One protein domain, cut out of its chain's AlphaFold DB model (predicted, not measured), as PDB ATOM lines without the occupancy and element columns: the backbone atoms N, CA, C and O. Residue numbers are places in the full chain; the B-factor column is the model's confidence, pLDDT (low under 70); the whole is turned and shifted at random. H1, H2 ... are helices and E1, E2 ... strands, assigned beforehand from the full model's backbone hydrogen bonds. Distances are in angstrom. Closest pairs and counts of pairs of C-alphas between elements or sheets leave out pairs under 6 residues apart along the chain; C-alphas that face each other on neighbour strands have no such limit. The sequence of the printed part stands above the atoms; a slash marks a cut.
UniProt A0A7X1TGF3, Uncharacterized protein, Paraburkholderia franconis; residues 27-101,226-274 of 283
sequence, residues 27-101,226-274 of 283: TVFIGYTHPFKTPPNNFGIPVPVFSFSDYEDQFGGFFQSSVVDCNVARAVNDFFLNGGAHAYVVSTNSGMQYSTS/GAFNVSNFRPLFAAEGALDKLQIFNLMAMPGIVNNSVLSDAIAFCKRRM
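What this domain is: This is residues 27 to 101 and 226 to 274 of the 283 residues of an uncharacterized protein of Paraburkholderia franconis (UniProt A0A7X1TGF3). A small twisted sheet of four strands, E2, E3, E1 and E5, has one face covered by a helical hairpin, H1 and H2; a second pair of helices, H3 and H4, lies off the sheet, away from that hairpin. The short strand E4 lies far out from the sheet, at the cut in the chain. The 124 printed residues have five named strands and four named helices, in the order E1 E2 H1 H2 E3 E4 H3 E5 H4; the sheet, E2 E3 E1 E5, is mixed. The class is mixed, helices and strands, with under half of the residues in named elements. The whole is compact, with a radius of gyration of the C-alphas of 13.6 A and spans of 37 by 37 by 26 A.

Where its parts are: E1, residues 27 to 31, begins with C-alpha 27 at (130.019, 125.211, 195.446) and is 13.2 A long. E2 is residues 47 to 49, 6.5 A. H1, residues 52 to 59, measures 10.1 A, and H2, residues 71 to 81, 15.2 A. E3, residues 86 to 91, is the longest strand by residues, 16.6 A; C-alpha 91 is at (141.752, 130.347, 189.371). E4 is residues 97 to 101, 12.9 A. H3 is residues 234 to 237, 5.6 A, and E5 residues 251 to 253, 6.6 A. H4, residues 260 to 273, is 19.8 A long and ends with C-alpha 273 at (137.631, 124.036, 208.178).

How they stand to each other: E1 and E3 are parallel inner strands, with N 29 and O 88 2.8 A apart. E5, an edge strand, is parallel to E1, with N 28 and O 251 at 2.8 A. E2, the other edge strand, is antiparallel to E3, with N 49 and O 87 at 2.8 A. H1 and H2 on the same face give two layers, helices on one face of a sheet: H1 is over E2 at a height of 9.1 A, H2 over E3 and E1 at 9.6 A, and both run along the strands. They form a hairpin and touch at Phe 52 and Asn 77, closest C-alphas 5.8 A, with a shallow tilt of 27 degrees, opposite ways. H3 and H4 touch, the closest C-alphas being those of Phe 237 and Phe 269, 5.9 A. H3 is not on the sheet; H4 is only just not on it, with 4 pairs of C-alphas within 10 A. E4 pairs with no named strand, but its residues 98 to 99 pair antiparallel with residues 226 to 227. In H1, H2 and H4 every O i to N i+4 pair is within hydrogen-bond range; H3 is too short for such a pair.

The domain as a whole: The two C-alphas farthest apart, those of Ser 101 and Gln 247, are 40.7 A apart. Residues 102 to 225 are not printed, and C-alphas 101 and 226 are 9.5 A apart across the cut. The links E1 to E2, H1 to H2 and H3 to E5 are long. Mean pLDDT of the printed part is 79.0; among the residues under 70 are 65 to 68, 93 to 101 and 226 to 228.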
ATOM      1  N   THR A  27     128.861 126.011 195.862       85.88
ATOM      2  CA  THR A  27     130.019 125.211 195.446       85.88
ATOM      3  C   THR A  27     131.232 126.097 195.205       85.88
ATOM      4  O   THR A  27     131.108 127.138 194.574       85.88
ATOM      5  N   VAL A  28     132.421 125.681 195.636       90.25
ATOM      6  CA  VAL A  28     133.681 126.289 195.196       90.25
ATOM      7  C   VAL A  28     134.392 125.386 194.190       90.25
ATOM      8  O   VAL A  28     134.637 124.213 194.465       90.25
ATOM      9  N   PHE A  29     134.732 125.933 193.028       91.19
ATOM     10  CA  PHE A  29     135.547 125.294 192.003       91.19
ATOM     11  C   PHE A  29     136.970 125.835 192.075       91.19
ATOM     12  O   PHE A  29     137.176 127.048 192.063       91.19
ATOM     13  N   ILE A  30     137.955 124.944 192.133       89.56
ATOM     14  CA  ILE A  30     139.373 125.308 192.176       89.56
ATOM     15  C   ILE A  30     140.086 124.609 191.028       89.56
ATOM     16  O   ILE A  30     140.012 123.387 190.900       89.56
ATOM     17  N   GLY A  31     140.811 125.367 190.214       85.25
ATOM     18  CA  GLY A  31     141.634 124.793 189.160       85.25
ATOM     19  C   GLY A  31     142.061 125.810 188.119       85.25
ATOM     20  O   GLY A  31     142.010 127.023 188.336       85.25
ATOM     21  N   TYR A  32     142.473 125.286 186.969       82.00
ATOM     22  CA  TYR A  32     142.912 126.098 185.849       82.00
ATOM     23  C   TYR A  32     141.716 126.619 185.043       82.00
ATOM     24  O   TYR A  32     140.912 125.845 184.522       82.00
ATOM     25  N   THR A  33     141.586 127.942 184.968       83.12
ATOM     26  CA  THR A  33     140.597 128.647 184.132       83.12
ATOM     27  C   THR A  33     141.248 129.095 182.823       83.12
ATOM     28  O   THR A  33     142.384 128.706 182.543       83.12
ATOM     29  N   HIS A  34     140.591 129.913 181.997       77.44
ATOM     30  CA  HIS A  34     141.191 130.336 180.732       77.44
ATOM     31  C   HIS A  34     142.542 131.048 180.962       77.44
ATOM     32  O   HIS A  34     142.581 132.040 181.699       77.44
ATOM     33  N   PRO A  35     143.642 130.611 180.318       68.94
ATOM     34  CA  PRO A  35     144.991 131.109 180.600       68.94
ATOM     35  C   PRO A  35     145.165 132.604 180.299       68.94
ATOM     36  O   PRO A  35     145.771 133.311 181.093       68.94
ATOM     37  N   PHE A  36     144.592 133.092 179.193       70.31
ATOM     38  CA  PHE A  36     144.802 134.474 178.731       70.31
ATOM     39  C   PHE A  36     143.686 135.475 179.070       70.31
ATOM     40  O   PHE A  36     143.959 136.664 179.188       70.31
ATOM     41  N   LYS A  37     142.435 135.021 179.221       75.75
ATOM     42  CA  LYS A  37     141.268 135.887 179.462       75.75
ATOM     43  C   LYS A  37     140.938 136.087 180.935       75.75
ATOM     44  O   LYS A  37     140.270 137.057 181.265       75.75
ATOM     45  N   THR A  38     141.404 135.203 181.818       77.12
ATOM     46  CA  THR A  38     141.236 135.422 183.256       77.12
ATOM     47  C   THR A  38     142.078 136.631 183.687       77.12
ATOM     48  O   THR A  38     143.297 136.612 183.481       77.12
ATOM     49  N   PRO A  39     141.485 137.662 184.312       79.50
ATOM     50  CA  PRO A  39     142.235 138.800 184.822       79.50
ATOM     51  C   PRO A  39     143.273 138.357 185.864       79.50
ATOM     52  O   PRO A  39     142.927 137.578 186.757       79.50
ATOM     53  N   PRO A  40     144.505 138.904 185.850       76.44
ATOM     54  CA  PRO A  40     145.522 138.561 186.845       76.44
ATOM     55  C   PRO A  40     145.094 138.811 188.293       76.44
ATOM     56  O   PRO A  40     145.512 138.102 189.205       76.44
ATOM     57  N   ASN A  41     144.208 139.788 188.495       78.81
ATOM     58  CA  ASN A  41     143.644 140.129 189.800       78.81
ATOM     59  C   ASN A  41     142.716 139.041 190.361       78.81
ATOM     60  O   ASN A  41     142.462 139.037 191.559       78.81
ATOM     61  N   ASN A  42     142.218 138.125 189.527       80.19
ATOM     62  CA  ASN A  42     141.320 137.046 189.944       80.19
ATOM     63  C   ASN A  42     142.090 135.758 190.290       80.19
ATOM     64  O   ASN A  42     141.489 134.752 190.668       80.19
ATOM     65  N   PHE A  43     143.423 135.755 190.168       80.75
ATOM     66  CA  PHE A  43     144.236 134.593 190.510       80.75
ATOM     67  C   PHE A  43     144.330 134.409 192.024       80.75
ATOM     68  O   PHE A  43     144.693 135.313 192.770       80.75
ATOM     69  N   GLY A  44     144.002 133.200 192.476       77.50
ATOM     70  CA  GLY A  44     144.042 132.794 193.879       77.50
ATOM     71  C   GLY A  44     143.017 133.460 194.798       77.50
ATOM     72  O   GLY A  44     143.032 133.206 196.003       77.50
ATOM     73  N   ILE A  45     142.108 134.263 194.246       84.62
ATOM     74  CA  ILE A  45     141.013 134.905 194.971       84.62
ATOM     75  C   ILE A  45     139.699 134.240 194.536       84.62
ATOM     76  O   ILE A  45     139.489 134.043 193.341       84.62
ATOM     77  N   PRO A  46     138.813 133.863 195.475       87.12
ATOM     78  CA  PRO A  46     137.514 133.316 195.128       87.12
ATOM     79  C   PRO A  46     136.599 134.413 194.598       87.12
ATOM     80  O   PRO A  46     136.273 135.358 195.319       87.12
ATOM     81  N   VAL A  47     136.155 134.255 193.355       90.25
ATOM     82  CA  VAL A  47     135.215 135.182 192.724       90.25
ATOM     83  C   VAL A  47     133.833 134.527 192.650       90.25
ATOM     84  O   VAL A  47     133.745 133.371 192.220       90.25
ATOM     85  N   PRO A  48     132.765 135.195 193.128       90.69
ATOM     86  CA  PRO A  48     131.409 134.673 193.020       90.69
ATOM     87  C   PRO A  48     130.941 134.695 191.566       90.69
ATOM     88  O   PRO A  48     131.123 135.689 190.866       90.69
ATOM     89  N   VAL A  49     130.295 133.606 191.159       91.00
ATOM     90  CA  VAL A  49     129.612 133.459 189.876       91.00
ATOM     91  C   VAL A  49     128.198 132.916 190.095       91.00
ATOM     92  O   VAL A  49     127.986 131.940 190.825       91.00
ATOM     93  N   PHE A  50     127.214 133.550 189.458       90.31
ATOM     94  CA  PHE A  50     125.789 133.193 189.607       90.31
ATOM     95  C   PHE A  50     125.181 132.539 188.366       90.31
ATOM     96  O   PHE A  50     124.064 132.027 188.405       90.31
ATOM     97  N   SER A  51     125.903 132.557 187.250       89.06
ATOM     98  CA  SER A  51     125.506 131.907 186.008       89.06
ATOM     99  C   SER A  51     126.740 131.544 185.192       89.06
ATOM    100  O   SER A  51     127.840 132.030 185.462       89.06
ATOM    101  N   PHE A  52     126.558 130.724 184.158       88.88
ATOM    102  CA  PHE A  52     127.650 130.440 183.234       88.88
ATOM    103  C   PHE A  52     128.084 131.686 182.441       88.88
ATOM    104  O   PHE A  52     129.272 131.858 182.213       88.88
ATOM    105  N   SER A  53     127.171 132.610 182.121       89.81
ATOM    106  CA  SER A  53     127.525 133.876 181.453       89.81
ATOM    107  C   SER A  53     128.475 134.727 182.303       89.81
ATOM    108  O   SER A  53     129.457 135.252 181.798       89.81
ATOM    109  N   ASP A  54     128.225 134.806 183.612       90.12
ATOM    110  CA  ASP A  54     129.089 135.523 184.564       90.12
ATOM    111  C   ASP A  54     130.484 134.872 184.652       90.12
ATOM    112  O   ASP A  54     131.512 135.541 184.725       90.12
ATOM    113  N   TYR A  55     130.538 133.539 184.548       90.44
ATOM    114  CA  TYR A  55     131.804 132.823 184.420       90.44
ATOM    115  C   TYR A  55     132.545 133.165 183.118       90.44
ATOM    116  O   TYR A  55     133.759 133.365 183.145       90.44
ATOM    117  N   GLU A  56     131.849 133.225 181.982       90.19
ATOM    118  CA  GLU A  56     132.459 133.582 180.697       90.19
ATOM    119  C   GLU A  56     133.074 134.985 180.733       90.19
ATOM    120  O   GLU A  56     134.218 135.151 180.302       90.19
ATOM    121  N   ASP A  57     132.371 135.946 181.335       88.00
ATOM    122  CA  ASP A  57     132.822 137.333 181.476       88.00
ATOM    123  C   ASP A  57     134.062 137.463 182.378       88.00
ATOM    124  O   ASP A  57     134.979 138.233 182.084       88.00
ATOM    125  N   GLN A  58     134.126 136.699 183.473       87.75
ATOM    126  CA  GLN A  58     135.214 136.803 184.455       87.75
ATOM    127  C   GLN A  58     136.420 135.901 184.163       87.75
ATOM    128  O   GLN A  58     137.537 136.204 184.591       87.75
ATOM    129  N   PHE A  59     136.207 134.765 183.495       84.50
ATOM    130  CA  PHE A  59     137.198 133.694 183.372       84.50
ATOM    131  C   PHE A  59     137.409 133.195 181.945       84.50
ATOM    132  O   PHE A  59     138.233 132.304 181.768       84.50
ATOM    133  N   GLY A  60     136.727 133.741 180.933       79.19
ATOM    134  CA  GLY A  60     137.022 133.477 179.520       79.19
ATOM    135  C   GLY A  60     136.353 132.252 178.896       79.19
ATOM    136  O   GLY A  60     136.705 131.898 177.773       79.19
ATOM    137  N   GLY A  61     135.401 131.621 179.583       85.62
ATOM    138  CA  GLY A  61     134.524 130.594 179.013       85.62
ATOM    139  C   GLY A  61     135.225 129.315 178.550       85.62
ATOM    140  O   GLY A  61     136.224 128.876 179.126       85.62
ATOM    141  N   PHE A  62     134.654 128.675 177.526       83.56
ATOM    142  CA  PHE A  62     135.210 127.454 176.948       83.56
ATOM    143  C   PHE A  62     136.391 127.743 176.028       83.56
ATOM    144  O   PHE A  62     136.297 128.543 175.101       83.56
ATOM    145  N   PHE A  63     137.468 126.989 176.224       75.50
ATOM    146  CA  PHE A  63     138.633 126.997 175.351       75.50
ATOM    147  C   PHE A  63     139.058 125.567 175.008       75.50
ATOM    148  O   PHE A  63     138.654 124.601 175.665       75.50
ATOM    149  N   GLN A  64     139.865 125.433 173.961       70.56
ATOM    150  CA  GLN A  64     140.452 124.165 173.541       70.56
ATOM    151  C   GLN A  64     141.971 124.308 173.504       70.56
ATOM    152  O   GLN A  64     142.496 125.222 172.879       70.56
ATOM    153  N   SER A  65     142.674 123.396 174.166       68.56
ATOM    154  CA  SER A  65     144.127 123.257 174.096       68.56
ATOM    155  C   SER A  65     144.474 121.780 174.246       68.56
ATOM    156  O   SER A  65     143.722 121.028 174.858       68.56
ATOM    157  N   SER A  66     145.598 121.357 173.671       61.47
ATOM    158  CA  SER A  66     146.161 120.023 173.888       61.47
ATOM    159  C   SER A  66     146.908 119.912 175.222       61.47
ATOM    160  O   SER A  66     147.214 118.806 175.658       61.47
ATOM    161  N   VAL A  67     147.201 121.044 175.873       60.00
ATOM    162  CA  VAL A  67     148.029 121.104 177.087       60.00
ATOM    163  C   VAL A  67     147.221 121.474 178.330       60.00
ATOM    164  O   VAL A  67     147.474 120.941 179.413       60.00
ATOM    165  N   VAL A  68     146.281 122.411 178.195       67.62
ATOM    166  CA  VAL A  68     145.409 122.846 179.292       67.62
ATOM    167  C   VAL A  68     143.988 122.402 178.983       67.62
ATOM    168  O   VAL A  68     143.376 122.870 178.024       67.62
ATOM    169  N   ASP A  69     143.433 121.549 179.830       73.88
ATOM    170  CA  ASP A  69     142.040 121.143 179.701       73.88
ATOM    171  C   ASP A  69     141.088 122.199 180.274       73.88
ATOM    172  O   ASP A  69     141.313 122.769 181.344       73.88
ATOM    173  N   CYS A  70     139.942 122.392 179.621       78.94
ATOM    174  CA  CYS A  70     138.867 123.278 180.078       78.94
ATOM    175  C   CYS A  70     137.953 122.631 181.142       78.94
ATOM    176  O   CYS A  70     136.736 122.836 181.157       78.94
ATOM    177  N   ASN A  71     138.540 121.847 182.052       85.06
ATOM    178  CA  ASN A  71     137.821 121.047 183.049       85.06
ATOM    179  C   ASN A  71     136.994 121.908 184.018       85.06
ATOM    180  O   ASN A  71     135.863 121.547 184.342       85.06
ATOM    181  N   VAL A  72     137.516 123.067 184.444       87.50
ATOM    182  CA  VAL A  72     136.782 123.993 185.325       87.50
ATOM    183  C   VAL A  72     135.566 124.580 184.615       87.50
ATOM    184  O   VAL A  72     134.470 124.516 185.160       87.50
ATOM    185  N   ALA A  73     135.726 125.084 183.387       87.88
ATOM    186  CA  ALA A  73     134.620 125.651 182.612       87.88
ATOM    187  C   ALA A  73     133.503 124.620 182.383       87.88
ATOM    188  O   ALA A  73     132.326 124.931 182.560       87.88
ATOM    189  N   ARG A  74     133.869 123.370 182.062       90.06
ATOM    190  CA  ARG A  74     132.907 122.275 181.881       90.06
ATOM    191  C   ARG A  74     132.170 121.934 183.175       90.06
ATOM    192  O   ARG A  74     130.948 121.892 183.166       90.06
ATOM    193  N   ALA A  75     132.888 121.781 184.287       88.88
ATOM    194  CA  ALA A  75     132.272 121.488 185.580       88.88
ATOM    195  C   ALA A  75     131.335 122.611 186.062       88.88
ATOM    196  O   ALA A  75     130.273 122.333 186.615       88.88
ATOM    197  N   VAL A  76     131.707 123.877 185.833       90.31
ATOM    198  CA  VAL A  76     130.874 125.043 186.167       90.31
ATOM    199  C   VAL A  76     129.613 125.075 185.302       90.31
ATOM    200  O   VAL A  76     128.517 125.257 185.830       90.31
ATOM    201  N   ASN A  77     129.738 124.841 183.992       90.25
ATOM    202  CA  ASN A  77     128.587 124.734 183.097       90.25
ATOM    203  C   ASN A  77     127.636 123.609 183.526       90.25
ATOM    204  O   ASN A  77     126.441 123.844 183.683       90.25
ATOM    205  N   ASP A  78     128.164 122.411 183.782       89.44
ATOM    206  CA  ASP A  78     127.358 121.266 184.210       89.44
ATOM    207  C   ASP A  78     126.676 121.539 185.556       89.44
ATOM    208  O   ASP A  78     125.524 121.162 185.759       89.44
ATOM    209  N   PHE A  79     127.336 122.242 186.475       88.62
ATOM    210  CA  PHE A  79     126.727 122.654 187.738       88.62
ATOM    211  C   PHE A  79     125.516 123.572 187.531       88.62
ATOM    212  O   PHE A  79     124.465 123.325 188.124       88.62
ATOM    213  N   PHE A  80     125.627 124.588 186.672       88.81
ATOM    214  CA  PHE A  80     124.507 125.484 186.371       88.81
ATOM    215  C   PHE A  80     123.394 124.786 185.577       88.81
ATOM    216  O   PHE A  80     122.217 124.993 185.871       88.81
ATOM    217  N   LEU A  81     123.737 123.896 184.639       88.19
ATOM    218  CA  LEU A  81     122.759 123.074 183.913       88.19
ATOM    219  C   LEU A  81     121.982 122.130 184.840       88.19
ATOM    220  O   LEU A  81     120.794 121.900 184.630       88.19
ATOM    221  N   ASN A  82     122.627 121.629 185.895       86.44
ATOM    222  CA  ASN A  82     122.001 120.789 186.917       86.44
ATOM    223  C   ASN A  82     121.228 121.590 187.989       86.44
ATOM    224  O   ASN A  82     120.789 121.012 188.984       86.44
ATOM    225  N   GLY A  83     121.043 122.904 187.810       82.81
ATOM    226  CA  GLY A  83     120.260 123.748 188.720       82.81
ATOM    227  C   GLY A  83     121.047 124.328 189.899       82.81
ATOM    228  O   GLY A  83     120.450 124.752 190.889       82.81
ATOM    229  N   GLY A  84     122.378 124.354 189.822       82.56
ATOM    230  CA  GLY A  84     123.211 125.126 190.739       82.56
ATOM    231  C   GLY A  84     122.919 126.625 190.627       82.56
ATOM    232  O   GLY A  84     122.724 127.137 189.531       82.56
ATOM    233  N   ALA A  85     122.876 127.337 191.757       82.44
ATOM    234  CA  ALA A  85     122.494 128.758 191.791       82.44
ATOM    235  C   ALA A  85     123.629 129.698 192.224       82.44
ATOM    236  O   ALA A  85     123.590 130.890 191.938       82.44
ATOM    237  N   HIS A  86     124.628 129.183 192.945       87.69
ATOM    238  CA  HIS A  86     125.714 129.997 193.477       87.69
ATOM    239  C   HIS A  86     127.008 129.191 193.509       87.69
ATOM    240  O   HIS A  86     127.069 128.117 194.117       87.69
ATOM    241  N   ALA A  87     128.042 129.711 192.856       89.19
ATOM    242  CA  ALA A  87     129.361 129.115 192.886       89.19
ATOM    243  C   ALA A  87     130.447 130.170 193.101       89.19
ATOM    244  O   ALA A  87     130.282 131.338 192.776       89.19
ATOM    245  N   TYR A  88     131.574 129.737 193.647       91.31
ATOM    246  CA  TYR A  88     132.813 130.498 193.679       91.31
ATOM    247  C   TYR A  88     133.826 129.813 192.778       91.31
ATOM    248  O   TYR A  88     133.948 128.590 192.810       91.31
ATOM    249  N   VAL A  89     134.585 130.582 192.011       90.88
ATOM    250  CA  VAL A  89     135.687 130.053 191.205       90.88
ATOM    251  C   VAL A  89     136.994 130.634 191.715       90.88
ATOM    252  O   VAL A  89     137.124 131.841 191.905       90.88
ATOM    253  N   VAL A  90     137.967 129.755 191.944       89.38
ATOM    254  CA  VAL A  90     139.339 130.107 192.305       89.38
ATOM    255  C   VAL A  90     140.252 129.643 191.181       89.38
ATOM    256  O   VAL A  90     140.469 128.444 190.989       89.38
ATOM    257  N   SER A  91     140.795 130.607 190.444       86.75
ATOM    258  CA  SER A  91     141.752 130.347 189.371       86.75
ATOM    259  C   SER A  91     143.169 130.178 189.919       86.75
ATOM    260  O   SER A  91     143.652 131.028 190.671       86.75
ATOM    261  N   THR A  92     143.863 129.110 189.517       76.94
ATOM    262  CA  THR A  92     145.271 128.838 189.874       76.94
ATOM    263  C   THR A  92     146.256 129.148 188.752       76.94
ATOM    264  O   THR A  92     147.383 128.666 188.765       76.94
ATOM    265  N   ASN A  93     145.861 129.962 187.775       67.56
ATOM    266  CA  ASN A  93     146.618 130.173 186.537       67.56
ATOM    267  C   ASN A  93     147.929 130.960 186.692       67.56
ATOM    268  O   ASN A  93     148.620 131.170 185.695       67.56
ATOM    269  N   SER A  94     148.277 131.410 187.902       55.94
ATOM    270  CA  SER A  94     149.481 132.202 188.169       55.94
ATOM    271  C   SER A  94     150.750 131.415 187.827       55.94
ATOM    272  O   SER A  94     151.311 130.711 188.667       55.94
ATOM    273  N   GLY A  95     151.216 131.557 186.588       53.88
ATOM    274  CA  GLY A  95     152.381 130.847 186.083       53.88
ATOM    275  C   GLY A  95     152.103 129.368 185.843       53.88
ATOM    276  O   GLY A  95     152.842 128.536 186.364       53.88
ATOM    277  N   MET A  96     151.060 129.036 185.065       55.25
ATOM    278  CA  MET A  96     150.914 127.676 184.531       55.25
ATOM    279  C   MET A  96     152.229 127.266 183.866       55.25
ATOM    280  O   MET A  96     152.717 127.967 182.980       55.25
ATOM    281  N   GLN A  97     152.808 126.154 184.306       58.59
ATOM    282  CA  GLN A  97     154.061 125.646 183.765       58.59
ATOM    283  C   GLN A  97     153.818 124.343 183.019       58.59
ATOM    284  O   GLN A  97     153.107 123.473 183.519       58.59
ATOM    285  N   TYR A  98     154.445 124.191 181.854       55.25
ATOM    286  CA  TYR A  98     154.527 122.901 181.187       55.25
ATOM    287  C   TYR A  98     155.346 121.940 182.051       55.25
ATOM    288  O   TYR A  98     156.452 122.271 182.491       55.25
ATOM    289  N   SER A  99     154.809 120.742 182.256       54.44
ATOM    290  CA  SER A  99     155.571 119.588 182.702       54.44
ATOM    291  C   SER A  99     156.052 118.848 181.464       54.44
ATOM    292  O   SER A  99     155.240 118.471 180.619       54.44
ATOM    293  N   THR A 100     157.361 118.661 181.323       52.66
ATOM    294  CA  THR A 100     157.921 117.791 180.283       52.66
ATOM    295  C   THR A 100     158.320 116.456 180.897       52.66
ATOM    296  O   THR A 100     158.920 116.419 181.974       52.66
ATOM    297  N   SER A 101     158.001 115.353 180.217       48.44
ATOM    298  CA  SER A 101     158.560 114.043 180.557       48.44
ATOM    299  C   SER A 101     159.717 113.737 179.625       48.44
ATOM    300  O   SER A 101     159.529 113.588 178.418       48.44
ATOM    301  N   GLY A 226     151.485 118.032 180.111       61.00
ATOM    302  CA  GLY A 226     150.415 118.836 180.690       61.00
ATOM    303  C   GLY A 226     150.928 120.142 181.289       61.00
ATOM    304  O   GLY A 226     152.134 120.343 181.445       61.00
ATOM    305  N   ALA A 227     149.999 121.029 181.631       63.88
ATOM    306  CA  ALA A 227     150.268 122.285 182.321       63.88
ATOM    307  C   ALA A 227     149.777 122.192 183.771       63.88
ATOM    308  O   ALA A 227     148.667 122.606 184.095       63.88
ATOM    309  N   PHE A 228     150.584 121.590 184.643       69.94
ATOM    310  CA  PHE A 228     150.248 121.425 186.054       69.94
ATOM    311  C   PHE A 228     151.452 121.772 186.922       69.94
ATOM    312  O   PHE A 228     152.552 121.274 186.697       69.94
ATOM    313  N   ASN A 229     151.225 122.611 187.930       72.06
ATOM    314  CA  ASN A 229     152.230 122.983 188.911       72.06
ATOM    315  C   ASN A 229     151.632 122.963 190.326       72.06
ATOM    316  O   ASN A 229     150.689 123.695 190.641       72.06
ATOM    317  N   VAL A 230     152.223 122.148 191.205       71.12
ATOM    318  CA  VAL A 230     151.762 121.970 192.595       71.12
ATOM    319  C   VAL A 230     151.840 123.276 193.395       71.12
ATOM    320  O   VAL A 230     150.984 123.541 194.241       71.12
ATOM    321  N   SER A 231     152.846 124.117 193.137       73.94
ATOM    322  CA  SER A 231     153.067 125.368 193.872       73.94
ATOM    323  C   SER A 231     151.937 126.384 193.696       73.94
ATOM    324  O   SER A 231     151.745 127.216 194.579       73.94
ATOM    325  N   ASN A 232     151.138 126.284 192.626       74.88
ATOM    326  CA  ASN A 232     149.984 127.160 192.420       74.88
ATOM    327  C   ASN A 232     148.829 126.861 193.392       74.88
ATOM    328  O   ASN A 232     148.042 127.752 193.702       74.88
ATOM    329  N   PHE A 233     148.734 125.626 193.895       77.56
ATOM    330  CA  PHE A 233     147.633 125.191 194.760       77.56
ATOM    331  C   PHE A 233     147.928 125.378 196.247       77.56
ATOM    332  O   PHE A 233     147.038 125.740 197.014       77.56
ATOM    333  N   ARG A 234     149.184 125.181 196.669       77.62
ATOM    334  CA  ARG A 234     149.600 125.309 198.078       77.62
ATOM    335  C   ARG A 234     149.178 126.626 198.756       77.62
ATOM    336  O   ARG A 234     148.684 126.542 199.880       77.62
ATOM    337  N   PRO A 235     149.315 127.821 198.139       79.50
ATOM    338  CA  PRO A 235     148.910 129.066 198.793       79.50
ATOM    339  C   PRO A 235     147.392 129.177 198.991       79.50
ATOM    340  O   PRO A 235     146.959 129.866 199.911       79.50
ATOM    341  N   LEU A 236     146.573 128.481 198.192       79.88
ATOM    342  CA  LEU A 236     145.114 128.522 198.341       79.88
ATOM    343  C   LEU A 236     144.627 127.837 199.618       79.88
ATOM    344  O   LEU A 236     143.601 128.224 200.173       79.88
ATOM    345  N   PHE A 237     145.368 126.827 200.074       80.12
ATOM    346  CA  PHE A 237     145.050 126.031 201.259       80.12
ATOM    347  C   PHE A 237     145.754 126.524 202.529       80.12
ATOM    348  O   PHE A 237     145.661 125.879 203.578       80.12
ATOM    349  N   ALA A 238     146.472 127.649 202.454       76.62
ATOM    350  CA  ALA A 238     147.100 128.264 203.614       76.62
ATOM    351  C   ALA A 238     146.044 128.736 204.633       76.62
ATOM    352  O   ALA A 238     144.941 129.150 204.268       76.62
ATOM    353  N   ALA A 239     146.397 128.685 205.921       63.31
ATOM    354  CA  ALA A 239     145.568 129.261 206.980       63.31
ATOM    355  C   ALA A 239     145.401 130.772 206.744       63.31
ATOM    356  O   ALA A 239     146.363 131.424 206.342       63.31
ATOM    357  N   GLU A 240     144.191 131.305 206.951       61.91
ATOM    358  CA  GLU A 240     143.828 132.702 206.639       61.91
ATOM    359  C   GLU A 240     143.907 133.085 205.146       61.91
ATOM    360  O   GLU A 240     143.833 134.266 204.782       61.91
ATOM    361  N   GLY A 241     144.022 132.093 204.258       70.50
ATOM    362  CA  GLY A 241     143.988 132.288 202.813       70.50
ATOM    363  C   GLY A 241     142.647 132.841 202.317       70.50
ATOM    364  O   GLY A 241     141.633 132.834 203.019       70.50
ATOM    365  N   ALA A 242     142.617 133.303 201.066       75.25
ATOM    366  CA  ALA A 242     141.411 133.872 200.459       75.25
ATOM    367  C   ALA A 242     140.225 132.889 200.473       75.25
ATOM    368  O   ALA A 242     139.081 133.293 200.671       75.25
ATOM    369  N   LEU A 243     140.510 131.589 200.350       78.50
ATOM    370  CA  LEU A 243     139.515 130.530 200.455       78.50
ATOM    371  C   LEU A 243     138.942 130.422 201.876       78.50
ATOM    372  O   LEU A 243     137.732 130.270 202.028       78.50
ATOM    373  N   ASP A 244     139.782 130.514 202.911       74.56
ATOM    374  CA  ASP A 244     139.401 130.419 204.331       74.56
ATOM    375  C   ASP A 244     138.466 131.566 204.755       74.56
ATOM    376  O   ASP A 244     137.517 131.365 205.505       74.56
ATOM    377  N   LYS A 245     138.655 132.750 204.160       76.31
ATOM    378  CA  LYS A 245     137.827 133.947 204.389       76.31
ATOM    379  C   LYS A 245     136.418 133.879 203.787       76.31
ATOM    380  O   LYS A 245     135.594 134.740 204.096       76.31
ATOM    381  N   LEU A 246     136.117 132.896 202.934       78.25
ATOM    382  CA  LEU A 246     134.754 132.719 202.423       78.25
ATOM    383  C   LEU A 246     133.793 132.357 203.560       78.25
ATOM    384  O   LEU A 246     134.042 131.442 204.341       78.25
ATOM    385  N   GLN A 247     132.661 133.047 203.636       63.47
ATOM    386  CA  GLN A 247     131.739 132.857 204.754       63.47
ATOM    387  C   GLN A 247     130.974 131.529 204.671       63.47
ATOM    388  O   GLN A 247     130.697 130.929 205.706       63.47
ATOM    389  N   ILE A 248     130.624 131.062 203.464       72.81
ATOM    390  CA  ILE A 248     129.766 129.883 203.272       72.81
ATOM    391  C   ILE A 248     130.128 129.181 201.956       72.81
ATOM    392  O   ILE A 248     130.058 129.793 200.896       72.81
ATOM    393  N   PHE A 249     130.469 127.892 202.018       76.88
ATOM    394  CA  PHE A 249     130.328 126.943 200.908       76.88
ATOM    395  C   PHE A 249     130.141 125.528 201.464       76.88
ATOM    396  O   PHE A 249     130.621 125.228 202.556       76.88
ATOM    397  N   ASN A 250     129.418 124.671 200.744       77.00
ATOM    398  CA  ASN A 250     129.068 123.310 201.169       77.00
ATOM    399  C   ASN A 250     129.606 122.212 200.239       77.00
ATOM    400  O   ASN A 250     129.548 121.038 200.600       77.00
ATOM    401  N   LEU A 251     130.154 122.582 199.078       82.75
ATOM    402  CA  LEU A 251     130.869 121.668 198.190       82.75
ATOM    403  C   LEU A 251     132.168 122.308 197.687       82.75
ATOM    404  O   LEU A 251     132.202 123.502 197.406       82.75
ATOM    405  N   MET A 252     133.234 121.515 197.578       86.88
ATOM    406  CA  MET A 252     134.498 121.897 196.947       86.88
ATOM    407  C   MET A 252     134.781 120.911 195.817       86.88
ATOM    408  O   MET A 252     134.811 119.703 196.052       86.88
ATOM    409  N   ALA A 253     134.994 121.429 194.613       87.81
ATOM    410  CA  ALA A 253     135.284 120.663 193.412       87.81
ATOM    411  C   ALA A 253     136.628 121.098 192.814       87.81
ATOM    412  O   ALA A 253     136.905 122.288 192.669       87.81
ATOM    413  N   MET A 254     137.458 120.120 192.446       88.75
ATOM    414  CA  MET A 254     138.760 120.333 191.804       88.75
ATOM    415  C   MET A 254     138.835 119.526 190.499       88.75
ATOM    416  O   MET A 254     139.474 118.473 190.455       88.75
ATOM    417  N   PRO A 255     138.108 119.946 189.450       85.19
ATOM    418  CA  PRO A 255     137.977 119.160 188.230       85.19
ATOM    419  C   PRO A 255     139.317 119.075 187.485       85.19
ATOM    420  O   PRO A 255     140.016 120.073 187.317       85.19
ATOM    421  N   GLY A 256     139.680 117.871 187.032       76.50
ATOM    422  CA  GLY A 256     140.924 117.617 186.294       76.50
ATOM    423  C   GLY A 256     142.193 117.500 187.146       76.50
ATOM    424  O   GLY A 256     143.267 117.258 186.602       76.50
ATOM    425  N   ILE A 257     142.102 117.646 188.472       81.31
ATOM    426  CA  ILE A 257     143.259 117.529 189.366       81.31
ATOM    427  C   ILE A 257     143.376 116.094 189.882       81.31
ATOM    428  O   ILE A 257     142.577 115.646 190.698       81.31
ATOM    429  N   VAL A 258     144.411 115.383 189.432       78.88
ATOM    430  CA  VAL A 258     144.680 113.981 189.818       78.88
ATOM    431  C   VAL A 258     145.912 113.816 190.715       78.88
ATOM    432  O   VAL A 258     146.235 112.712 191.147       78.88
ATOM    433  N   ASN A 259     146.628 114.904 191.014       80.75
ATOM    434  CA  ASN A 259     147.853 114.847 191.806       80.75
ATOM    435  C   ASN A 259     147.558 114.577 193.292       80.75
ATOM    436  O   ASN A 259     146.903 115.374 193.966       80.75
ATOM    437  N   ASN A 260     148.108 113.482 193.823       81.31
ATOM    438  CA  ASN A 260     147.820 113.031 195.183       81.31
ATOM    439  C   ASN A 260     148.294 114.007 196.279       81.31
ATOM    440  O   ASN A 260     147.679 114.071 197.343       81.31
ATOM    441  N   SER A 261     149.353 114.789 196.035       83.06
ATOM    442  CA  SER A 261     149.849 115.783 196.999       83.06
ATOM    443  C   SER A 261     148.867 116.943 197.151       83.06
ATOM    444  O   SER A 261     148.497 117.288 198.270       83.06
ATOM    445  N   VAL A 262     148.371 117.490 196.033       83.25
ATOM    446  CA  VAL A 262     147.363 118.568 196.051       83.25
ATOM    447  C   VAL A 262     146.046 118.085 196.655       83.25
ATOM    448  O   VAL A 262     145.449 118.791 197.464       83.25
ATOM    449  N   LEU A 263     145.612 116.864 196.326       84.88
ATOM    450  CA  LEU A 263     144.405 116.275 196.910       84.88
ATOM    451  C   LEU A 263     144.547 116.048 198.423       84.88
ATOM    452  O   LEU A 263     143.606 116.301 199.174       84.88
ATOM    453  N   SER A 264     145.726 115.626 198.891       85.44
ATOM    454  CA  SER A 264     146.005 115.467 200.324       85.44
ATOM    455  C   SER A 264     145.939 116.804 201.070       85.44
ATOM    456  O   SER A 264     145.312 116.877 202.131       85.44
ATOM    457  N   ASP A 265     146.510 117.869 200.496       85.19
ATOM    458  CA  ASP A 265     146.437 119.230 201.045       85.19
ATOM    459  C   ASP A 265     144.988 119.749 201.075       85.19
ATOM    460  O   ASP A 265     144.542 120.288 202.092       85.19
ATOM    461  N   ALA A 266     144.213 119.513 200.011       85.19
ATOM    462  CA  ALA A 266     142.802 119.889 199.937       85.19
ATOM    463  C   ALA A 266     141.946 119.159 200.989       85.19
ATOM    464  O   ALA A 266     141.110 119.772 201.660       85.19
ATOM    465  N   ILE A 267     142.177 117.858 201.200       84.25
ATOM    466  CA  ILE A 267     141.505 117.080 202.252       84.25
ATOM    467  C   ILE A 267     141.886 117.612 203.639       84.25
ATOM    468  O   ILE A 267     141.018 117.753 204.505       84.25
ATOM    469  N   ALA A 268     143.165 117.924 203.869       84.75
ATOM    470  CA  ALA A 268     143.627 118.502 205.129       84.75
ATOM    471  C   ALA A 268     143.000 119.882 205.391       84.75
ATOM    472  O   ALA A 268     142.617 120.181 206.524       84.75
ATOM    473  N   PHE A 269     142.843 120.701 204.350       83.56
ATOM    474  CA  PHE A 269     142.128 121.973 204.414       83.56
ATOM    475  C   PHE A 269     140.651 121.778 204.784       83.56
ATOM    476  O   PHE A 269     140.172 122.396 205.734       83.56
ATOM    477  N   CYS A 270     139.946 120.861 204.112       79.75
ATOM    478  CA  CYS A 270     138.539 120.569 204.405       79.75
ATOM    479  C   CYS A 270     138.336 120.099 205.855       79.75
ATOM    480  O   CYS A 270     137.438 120.588 206.538       79.75
ATOM    481  N   LYS A 271     139.210 119.210 206.353       79.50
ATOM    482  CA  LYS A 271     139.183 118.724 207.746       79.50
ATOM    483  C   LYS A 271     139.403 119.834 208.769       79.50
ATOM    484  O   LYS A 271     138.789 119.814 209.830       79.50
ATOM    485  N   ARG A 272     140.296 120.779 208.466       76.62
ATOM    486  CA  ARG A 272     140.584 121.927 209.336       76.62
ATOM    487  C   ARG A 272     139.397 122.877 209.412       76.62
ATOM    488  O   ARG A 272     139.117 123.410 210.478       76.62
ATOM    489  N   ARG A 273     138.719 123.075 208.281       69.25
ATOM    490  CA  ARG A 273     137.631 124.036 208.178       69.25
ATOM    491  C   ARG A 273     136.337 123.536 208.802       69.25
ATOM    492  O   ARG A 273     135.702 124.338 209.474       69.25
ATOM    493  N   MET A 274     135.942 122.263 208.639       59.03
ATOM    494  CA  MET A 274     134.768 121.724 209.352       59.03
ATOM    495  C   MET A 274     134.765 120.193 209.583       59.03
ATOM    496  O   MET A 274     135.158 119.429 208.701       59.03
TER     497      MET A 274